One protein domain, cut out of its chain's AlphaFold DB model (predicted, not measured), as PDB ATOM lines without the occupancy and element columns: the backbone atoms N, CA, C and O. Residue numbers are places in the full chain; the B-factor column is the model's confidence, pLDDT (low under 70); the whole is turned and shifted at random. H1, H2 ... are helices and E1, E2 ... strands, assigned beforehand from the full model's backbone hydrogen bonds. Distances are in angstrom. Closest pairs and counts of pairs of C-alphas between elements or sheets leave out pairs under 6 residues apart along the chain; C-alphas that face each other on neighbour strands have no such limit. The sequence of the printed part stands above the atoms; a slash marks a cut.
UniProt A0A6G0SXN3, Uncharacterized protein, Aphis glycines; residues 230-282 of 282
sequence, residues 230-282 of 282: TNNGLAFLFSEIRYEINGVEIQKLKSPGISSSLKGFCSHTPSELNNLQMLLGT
ATOM      1  N   THR A 230     312.804 235.975 227.015       71.38
ATOM      2  CA  THR A 230     312.168 237.065 227.756       71.38
ATOM      3  C   THR A 230     311.149 236.487 228.738       71.38
ATOM      4  O   THR A 230     310.652 235.375 228.533       71.38
ATOM      5  N   ASN A 231     310.772 237.245 229.773       69.81
ATOM      6  CA  ASN A 231     309.688 236.837 230.671       69.81
ATOM      7  C   ASN A 231     308.459 236.404 229.859       69.81
ATOM      8  O   ASN A 231     308.018 237.131 228.967       69.81
ATOM      9  N   ASN A 232     307.940 235.211 230.169       73.19
ATOM     10  CA  ASN A 232     306.795 234.605 229.484       73.19
ATOM     11  C   ASN A 232     307.021 234.309 227.977       73.19
ATOM     12  O   ASN A 232     306.065 234.162 227.219       73.19
ATOM     13  N   GLY A 233     308.279 234.207 227.524       73.62
ATOM     14  CA  GLY A 233     308.667 234.110 226.109       73.62
ATOM     15  C   GLY A 233     308.001 232.975 225.324       73.62
ATOM     16  O   GLY A 233     307.567 233.187 224.196       73.62
ATOM     17  N   LEU A 234     307.831 231.794 225.925       77.81
ATOM     18  CA  LEU A 234     307.168 230.661 225.264       77.81
ATOM     19  C   LEU A 234     305.659 230.876 225.066       77.81
ATOM     20  O   LEU A 234     305.089 230.359 224.110       77.81
ATOM     21  N   ALA A 235     305.002 231.681 225.905       79.75
ATOM     22  CA  ALA A 235     303.579 231.977 225.736       79.75
ATOM     23  C   ALA A 235     303.303 232.876 224.519       79.75
ATOM     24  O   ALA A 235     302.175 232.910 224.028       79.75
ATOM     25  N   PHE A 236     304.320 233.577 224.003       80.38
ATOM     26  CA  PHE A 236     304.227 234.336 222.752       80.38
ATOM     27  C   PHE A 236     304.215 233.446 221.503       80.38
ATOM     28  O   PHE A 236     303.893 233.940 220.426       80.38
ATOM     29  N   LEU A 237     304.509 232.145 221.633       81.38
ATOM     30  CA  LEU A 237     304.351 231.188 220.533       81.38
ATOM     31  C   LEU A 237     302.878 230.949 220.182       81.38
ATOM     32  O   LEU A 237     302.565 230.539 219.067       81.38
ATOM     33  N   PHE A 238     301.968 231.219 221.120       83.75
ATOM     34  CA  PHE A 238     300.542 230.984 220.948       83.75
ATOM     35  C   PHE A 238     299.818 232.298 220.661       83.75
ATOM     36  O   PHE A 238     299.961 233.283 221.385       83.75
ATOM     37  N   SER A 239     298.995 232.310 219.614       87.75
ATOM     38  CA  SER A 239     298.085 233.421 219.316       87.75
ATOM     39  C   SER A 239     296.777 233.315 220.102       87.75
ATOM     40  O   SER A 239     296.163 234.329 220.437       87.75
ATOM     41  N   GLU A 240     296.360 232.093 220.432       88.00
ATOM     42  CA  GLU A 240     295.132 231.804 221.159       88.00
ATOM     43  C   GLU A 240     295.235 230.460 221.889       88.00
ATOM     44  O   GLU A 240     295.768 229.495 221.348       88.00
ATOM     45  N   ILE A 241     294.693 230.394 223.106       86.00
ATOM     46  CA  ILE A 241     294.471 229.147 223.847       86.00
ATOM     47  C   ILE A 241     292.985 229.072 224.202       86.00
ATOM     48  O   ILE A 241     292.415 230.046 224.704       86.00
ATOM     49  N   ARG A 242     292.356 227.922 223.941       86.75
ATOM     50  CA  ARG A 242     290.951 227.646 224.264       86.75
ATOM     51  C   ARG A 242     290.832 226.407 225.138       86.75
ATOM     52  O   ARG A 242     291.491 225.404 224.883       86.75
ATOM     53  N   TYR A 243     289.973 226.495 226.146       83.75
ATOM     54  CA  TYR A 243     289.543 225.367 226.957       83.75
ATOM     55  C   TYR A 243     288.078 225.076 226.646       83.75
ATOM     56  O   TYR A 243     287.220 225.953 226.778       83.75
ATOM     57  N   GLU A 244     287.807 223.848 226.217       79.31
ATOM     58  CA  GLU A 244     286.485 223.407 225.785       79.31
ATOM     59  C   GLU A 244     286.076 222.157 226.571       79.31
ATOM     60  O   GLU A 244     286.870 221.230 226.731       79.31
ATOM     61  N   ILE A 245     284.828 222.111 227.040       77.38
ATOM     62  CA  ILE A 245     284.223 220.916 227.640       77.38
ATOM     63  C   ILE A 245     283.124 220.450 226.691       77.38
ATOM     64  O   ILE A 245     282.199 221.200 226.393       77.38
ATOM     65  N   ASN A 246     283.226 219.212 226.199       75.56
ATOM     66  CA  ASN A 246     282.263 218.623 225.260       75.56
ATOM     67  C   ASN A 246     281.992 219.497 224.013       75.56
ATOM     68  O   ASN A 246     280.863 219.573 223.535       75.56
ATOM     69  N   GLY A 247     283.026 220.177 223.498       72.56
ATOM     70  CA  GLY A 247     282.928 221.068 222.333       72.56
ATOM     71  C   GLY A 247     282.309 222.442 222.619       72.56
ATOM     72  O   GLY A 247     282.087 223.213 221.689       72.56
ATOM     73  N   VAL A 248     282.027 222.760 223.886       79.88
ATOM     74  CA  VAL A 248     281.594 224.092 224.323       79.88
ATOM     75  C   VAL A 248     282.801 224.861 224.847       79.88
ATOM     76  O   VAL A 248     283.471 224.399 225.770       79.88
ATOM     77  N   GLU A 249     283.061 226.043 224.285       82.12
ATOM     78  CA  GLU A 249     284.101 226.959 224.768       82.12
ATOM     79  C   GLU A 249     283.772 227.432 226.190       82.12
ATOM     80  O   GLU A 249     282.786 228.133 226.417       82.12
ATOM     81  N   ILE A 250     284.606 227.032 227.150       80.69
ATOM     82  CA  ILE A 250     284.518 227.451 228.553       80.69
ATOM     83  C   ILE A 250     285.375 228.687 228.781       80.69
ATOM     84  O   ILE A 250     284.977 229.614 229.484       80.69
ATOM     85  N   GLN A 251     286.564 228.705 228.179       81.56
ATOM     86  CA  GLN A 251     287.475 229.831 228.276       81.56
ATOM     87  C   GLN A 251     288.278 229.997 226.993       81.56
ATOM     88  O   GLN A 251     288.735 229.029 226.388       81.56
ATOM     89  N   LYS A 252     288.510 231.255 226.628       85.25
ATOM     90  CA  LYS A 252     289.337 231.656 225.497       85.25
ATOM     91  C   LYS A 252     290.280 232.762 225.925       85.25
ATOM     92  O   LYS A 252     289.853 233.787 226.456       85.25
ATOM     93  N   LEU A 253     291.562 232.566 225.655       82.44
ATOM     94  CA  LEU A 253     292.610 233.541 225.899       82.44
ATOM     95  C   LEU A 253     293.268 233.908 224.575       82.44
ATOM     96  O   LEU A 253     293.958 233.091 223.969       82.44
ATOM     97  N   LYS A 254     293.065 235.151 224.135       88.19
ATOM     98  CA  LYS A 254     293.774 235.712 222.982       88.19
ATOM     99  C   LYS A 254     295.099 236.319 223.419       88.19
ATOM    100  O   LYS A 254     295.178 236.950 224.473       88.19
ATOM    101  N   SER A 255     296.120 236.144 222.589       85.50
ATOM    102  CA  SER A 255     297.493 236.585 222.839       85.50
ATOM    103  C   SER A 255     297.985 236.237 224.257       85.50
ATOM    104  O   SER A 255     298.257 237.158 225.037       85.50
ATOM    105  N   PRO A 256     298.077 234.939 224.623       82.56
ATOM    106  CA  PRO A 256     298.552 234.478 225.930       82.56
ATOM    107  C   PRO A 256     299.807 235.200 226.425       82.56
ATOM    108  O   PRO A 256     299.811 235.682 227.551       82.56
ATOM    109  N   GLY A 257     300.818 235.380 225.567       78.62
ATOM    110  CA  GLY A 257     302.051 236.088 225.924       78.62
ATOM    111  C   GLY A 257     301.831 237.507 226.465       78.62
ATOM    112  O   GLY A 257     302.465 237.907 227.435       78.62
ATOM    113  N   ILE A 258     300.892 238.272 225.903       78.81
ATOM    114  CA  ILE A 258     300.608 239.646 226.355       78.81
ATOM    115  C   ILE A 258     299.689 239.632 227.576       78.81
ATOM    116  O   ILE A 258     299.948 240.308 228.572       78.81
ATOM    117  N   SER A 259     298.602 238.867 227.495       78.94
ATOM    118  CA  SER A 259     297.529 238.882 228.489       78.94
ATOM    119  C   SER A 259     297.971 238.306 229.835       78.94
ATOM    120  O   SER A 259     297.675 238.907 230.870       78.94
ATOM    121  N   SER A 260     298.732 237.206 229.850       75.81
ATOM    122  CA  SER A 260     299.258 236.659 231.104       75.81
ATOM    123  C   SER A 260     300.407 237.495 231.666       75.81
ATOM    124  O   SER A 260     300.482 237.640 232.883       75.81
ATOM    125  N   SER A 261     301.223 238.139 230.821       75.44
ATOM    126  CA  SER A 261     302.251 239.082 231.294       75.44
ATOM    127  C   SER A 261     301.632 240.289 231.998       75.44
ATOM    128  O   SER A 261     302.048 240.637 233.099       75.44
ATOM    129  N   LEU A 262     300.604 240.910 231.402       78.62
ATOM    130  CA  LEU A 262     299.882 242.031 232.014       78.62
ATOM    131  C   LEU A 262     299.229 241.629 233.337       78.62
ATOM    132  O   LEU A 262     299.356 242.349 234.324       78.62
ATOM    133  N   LYS A 263     298.578 240.457 233.377       73.38
ATOM    134  CA  LYS A 263     298.028 239.912 234.622       73.38
ATOM    135  C   LYS A 263     299.128 239.729 235.668       73.38
ATOM    136  O   LYS A 263     298.959 240.176 236.793       73.38
ATOM    137  N   GLY A 264     300.266 239.154 235.284       68.50
ATOM    138  CA  GLY A 264     301.409 238.975 236.173       68.50
ATOM    139  C   GLY A 264     301.894 240.295 236.779       68.50
ATOM    140  O   GLY A 264     302.050 240.389 237.991       68.50
ATOM    141  N   PHE A 265     302.039 241.351 235.974       67.06
ATOM    142  CA  PHE A 265     302.445 242.671 236.471       67.06
ATOM    143  C   PHE A 265     301.429 243.321 237.416       67.06
ATOM    144  O   PHE A 265     301.824 244.017 238.346       67.06
ATOM    145  N   CYS A 266     300.131 243.131 237.175       67.00
ATOM    146  CA  CYS A 266     299.082 243.736 237.995       67.00
ATOM    147  C   CYS A 266     298.740 242.926 239.251       67.00
ATOM    148  O   CYS A 266     298.147 243.477 240.174       67.00
ATOM    149  N   SER A 267     299.043 241.628 239.266       68.50
ATOM    150  CA  SER A 267     298.629 240.710 240.330       68.50
ATOM    151  C   SER A 267     299.757 240.306 241.271       68.50
ATOM    152  O   SER A 267     299.457 239.947 242.404       68.50
ATOM    153  N   HIS A 268     301.020 240.370 240.841       66.88
ATOM    154  CA  HIS A 268     302.134 239.934 241.675       66.88
ATOM    155  C   HIS A 268     302.717 241.049 242.530       66.88
ATOM    156  O   HIS A 268     302.976 242.163 242.066       66.88
ATOM    157  N   THR A 269     302.999 240.721 243.788       72.12
ATOM    158  CA  THR A 269     303.812 241.589 244.638       72.12
ATOM    159  C   THR A 269     305.270 241.599 244.147       72.12
ATOM    160  O   THR A 269     305.728 240.634 243.527       72.12
ATOM    161  N   PRO A 270     306.061 242.653 244.430       65.69
ATOM    162  CA  PRO A 270     307.479 242.691 244.051       65.69
ATOM    163  C   PRO A 270     308.287 241.481 244.551       65.69
ATOM    164  O   PRO A 270     309.229 241.042 243.894       65.69
ATOM    165  N   SER A 271     307.901 240.910 245.694       64.75
ATOM    166  CA  SER A 271     308.510 239.701 246.252       64.75
ATOM    167  C   SER A 271     308.190 238.439 245.442       64.75
ATOM    168  O   SER A 271     309.059 237.587 245.282       64.75
ATOM    169  N   GLU A 272     306.984 238.322 244.887       61.34
ATOM    170  CA  GLU A 272     306.578 237.199 244.027       61.34
ATOM    171  C   GLU A 272     307.247 237.255 242.647       61.34
ATOM    172  O   GLU A 272     307.662 236.225 242.116       61.34
ATOM    173  N   LEU A 273     307.432 238.457 242.092       60.78
ATOM    174  CA  LEU A 273     308.154 238.672 240.829       60.78
ATOM    175  C   LEU A 273     309.622 238.220 240.908       60.78
ATOM    176  O   LEU A 273     310.128 237.618 239.960       60.78
ATOM    177  N   ASN A 274     310.286 238.444 242.046       57.53
ATOM    178  CA  ASN A 274     311.659 237.976 242.268       57.53
ATOM    179  C   ASN A 274     311.752 236.439 242.303       57.53
ATOM    180  O   ASN A 274     312.720 235.867 241.804       57.53
ATOM    181  N   ASN A 275     310.729 235.760 242.832       55.88
ATOM    182  CA  ASN A 275     310.669 234.296 242.840       55.88
ATOM    183  C   ASN A 275     310.410 233.718 241.436       55.88
ATOM    184  O   ASN A 275     310.911 232.642 241.115       55.88
ATOM    185  N   LEU A 276     309.687 234.444 240.577       53.59
ATOM    186  CA  LEU A 276     309.472 234.066 239.174       53.59
ATOM    187  C   LEU A 276     310.738 234.237 238.315       53.59
ATOM    188  O   LEU A 276     310.968 233.436 237.413       53.59
ATOM    189  N   GLN A 277     311.591 235.226 238.609       47.59
ATOM    190  CA  GLN A 277     312.897 235.372 237.946       47.59
ATOM    191  C   GLN A 277     313.865 234.227 238.282       47.59
ATOM    192  O   GLN A 277     314.600 233.781 237.407       47.59
ATOM    193  N   MET A 278     313.823 233.708 239.512       36.84
ATOM    194  CA  MET A 278     314.643 232.566 239.948       36.84
ATOM    195  C   MET A 278     314.268 231.239 239.260       36.84
ATOM    196  O   MET A 278     315.087 230.329 239.214       36.84
ATOM    197  N   LEU A 279     313.057 231.122 238.704       36.91
ATOM    198  CA  LEU A 279     312.601 229.952 237.935       36.91
ATOM    199  C   LEU A 279     313.021 229.986 236.456       36.91
ATOM    200  O   LEU A 279     312.958 228.962 235.782       36.91
ATOM    201  N   LEU A 280     313.446 231.147 235.951       38.44
ATOM    202  CA  LEU A 280     313.944 231.333 234.581       38.44
ATOM    203  C   LEU A 280     315.471 231.497 234.524       38.44
ATOM    204  O   LEU A 280     316.018 231.711 233.444       38.44
ATOM    205  N   GLY A 281     316.152 231.406 235.670       40.12
ATOM    206  CA  GLY A 281     317.589 231.614 235.797       40.12
ATOM    207  C   GLY A 281     318.255 230.608 236.727       40.12
ATOM    208  O   GLY A 281     318.606 230.963 237.849       40.12
ATOM    209  N   THR A 282     318.462 229.392 236.216       33.44
ATOM    210  CA  THR A 282     319.650 228.540 236.429       33.44
ATOM    211  C   THR A 282     319.818 227.613 235.241       33.44
ATOM    212  O   THR A 282     318.789 227.011 234.856       33.44
TER     213      THR A 282
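What this domain is: This is residues 230 to 282 of the 282 residues of an uncharacterized protein of Aphis glycines (UniProt A0A6G0SXN3). A two-stranded hairpin, E1 and E2, makes one end of a loose, elongated chain; H2 and the short H1 meet in the middle, and H3 lies at the other end, near H2 but with no close packing on it. The printed part has 53 residues, with three named helices and two named strands in the order H1, E1, E2, H2, H3 along the chain. The one sheet, order E1 - E2, is antiparallel, and the class is mixed, helices and strands. The whole is loose, with a radius of gyration of the C-alphas of 13.6 A, and spans 39 by 21 by 16 A.

Where its parts are: Find C-alpha 240 at (295.132, 231.804, 221.159); from there E1, residues 240 to 245, runs 16.7 A. E2, residues 248 to 254, runs back over 16.9 A. Next comes H2, residues 256 to 267, which is 15.7 A long and begins with C-alpha 256 at (298.552, 234.478, 225.930). Before E1, look for H1 at residues 233 to 237, 7.6 A long. H3, residues 270 to 278, is 13.1 A long and ends with C-alpha 278 at (314.643, 232.566, 239.948).

How they stand to each other: Start at the hairpin of E1 and E2, which are antiparallel, with 165 degrees between their directions. Look there at N 241 and O 253, 2.9 A apart, and at N 243 and O 251, 2.8 A apart, both within hydrogen-bond range. From E1 to H2, the closest C-alphas are those of Glu 240 and Pro 256, 6.5 A apart. H2 touches H1 with its residues 256 to 258 alone, and the closest C-alphas, those of Phe 236 and Gly 257, are 4.2 A apart. H2 and H3 are near each other, with no pair of C-alphas within 8 A but 5 pairs within 10 A. H3 is apart from H1, from E1 and from E2, and H1 is apart from E2. In H3 every O i to N i+4 pair is within hydrogen-bond range, in H2 7 of 8 are, and in H1 0 of 1, beside 2 of 2 O i to N i+3 pairs.

The domain as a whole: The two C-alphas farthest apart are those of Asn 246, between E1 and E2, and Thr 282, the chain's last residue, at 40.3 A. The printed part has no cut, and the four links between named elements are tight. Read the B-factor column for the model's confidence: the mean pLDDT of the printed part is 71.3, and residue 231, residues 264 to 268 and residues 270 to 282 are under 70. The mean pLDDT of H3 is 56.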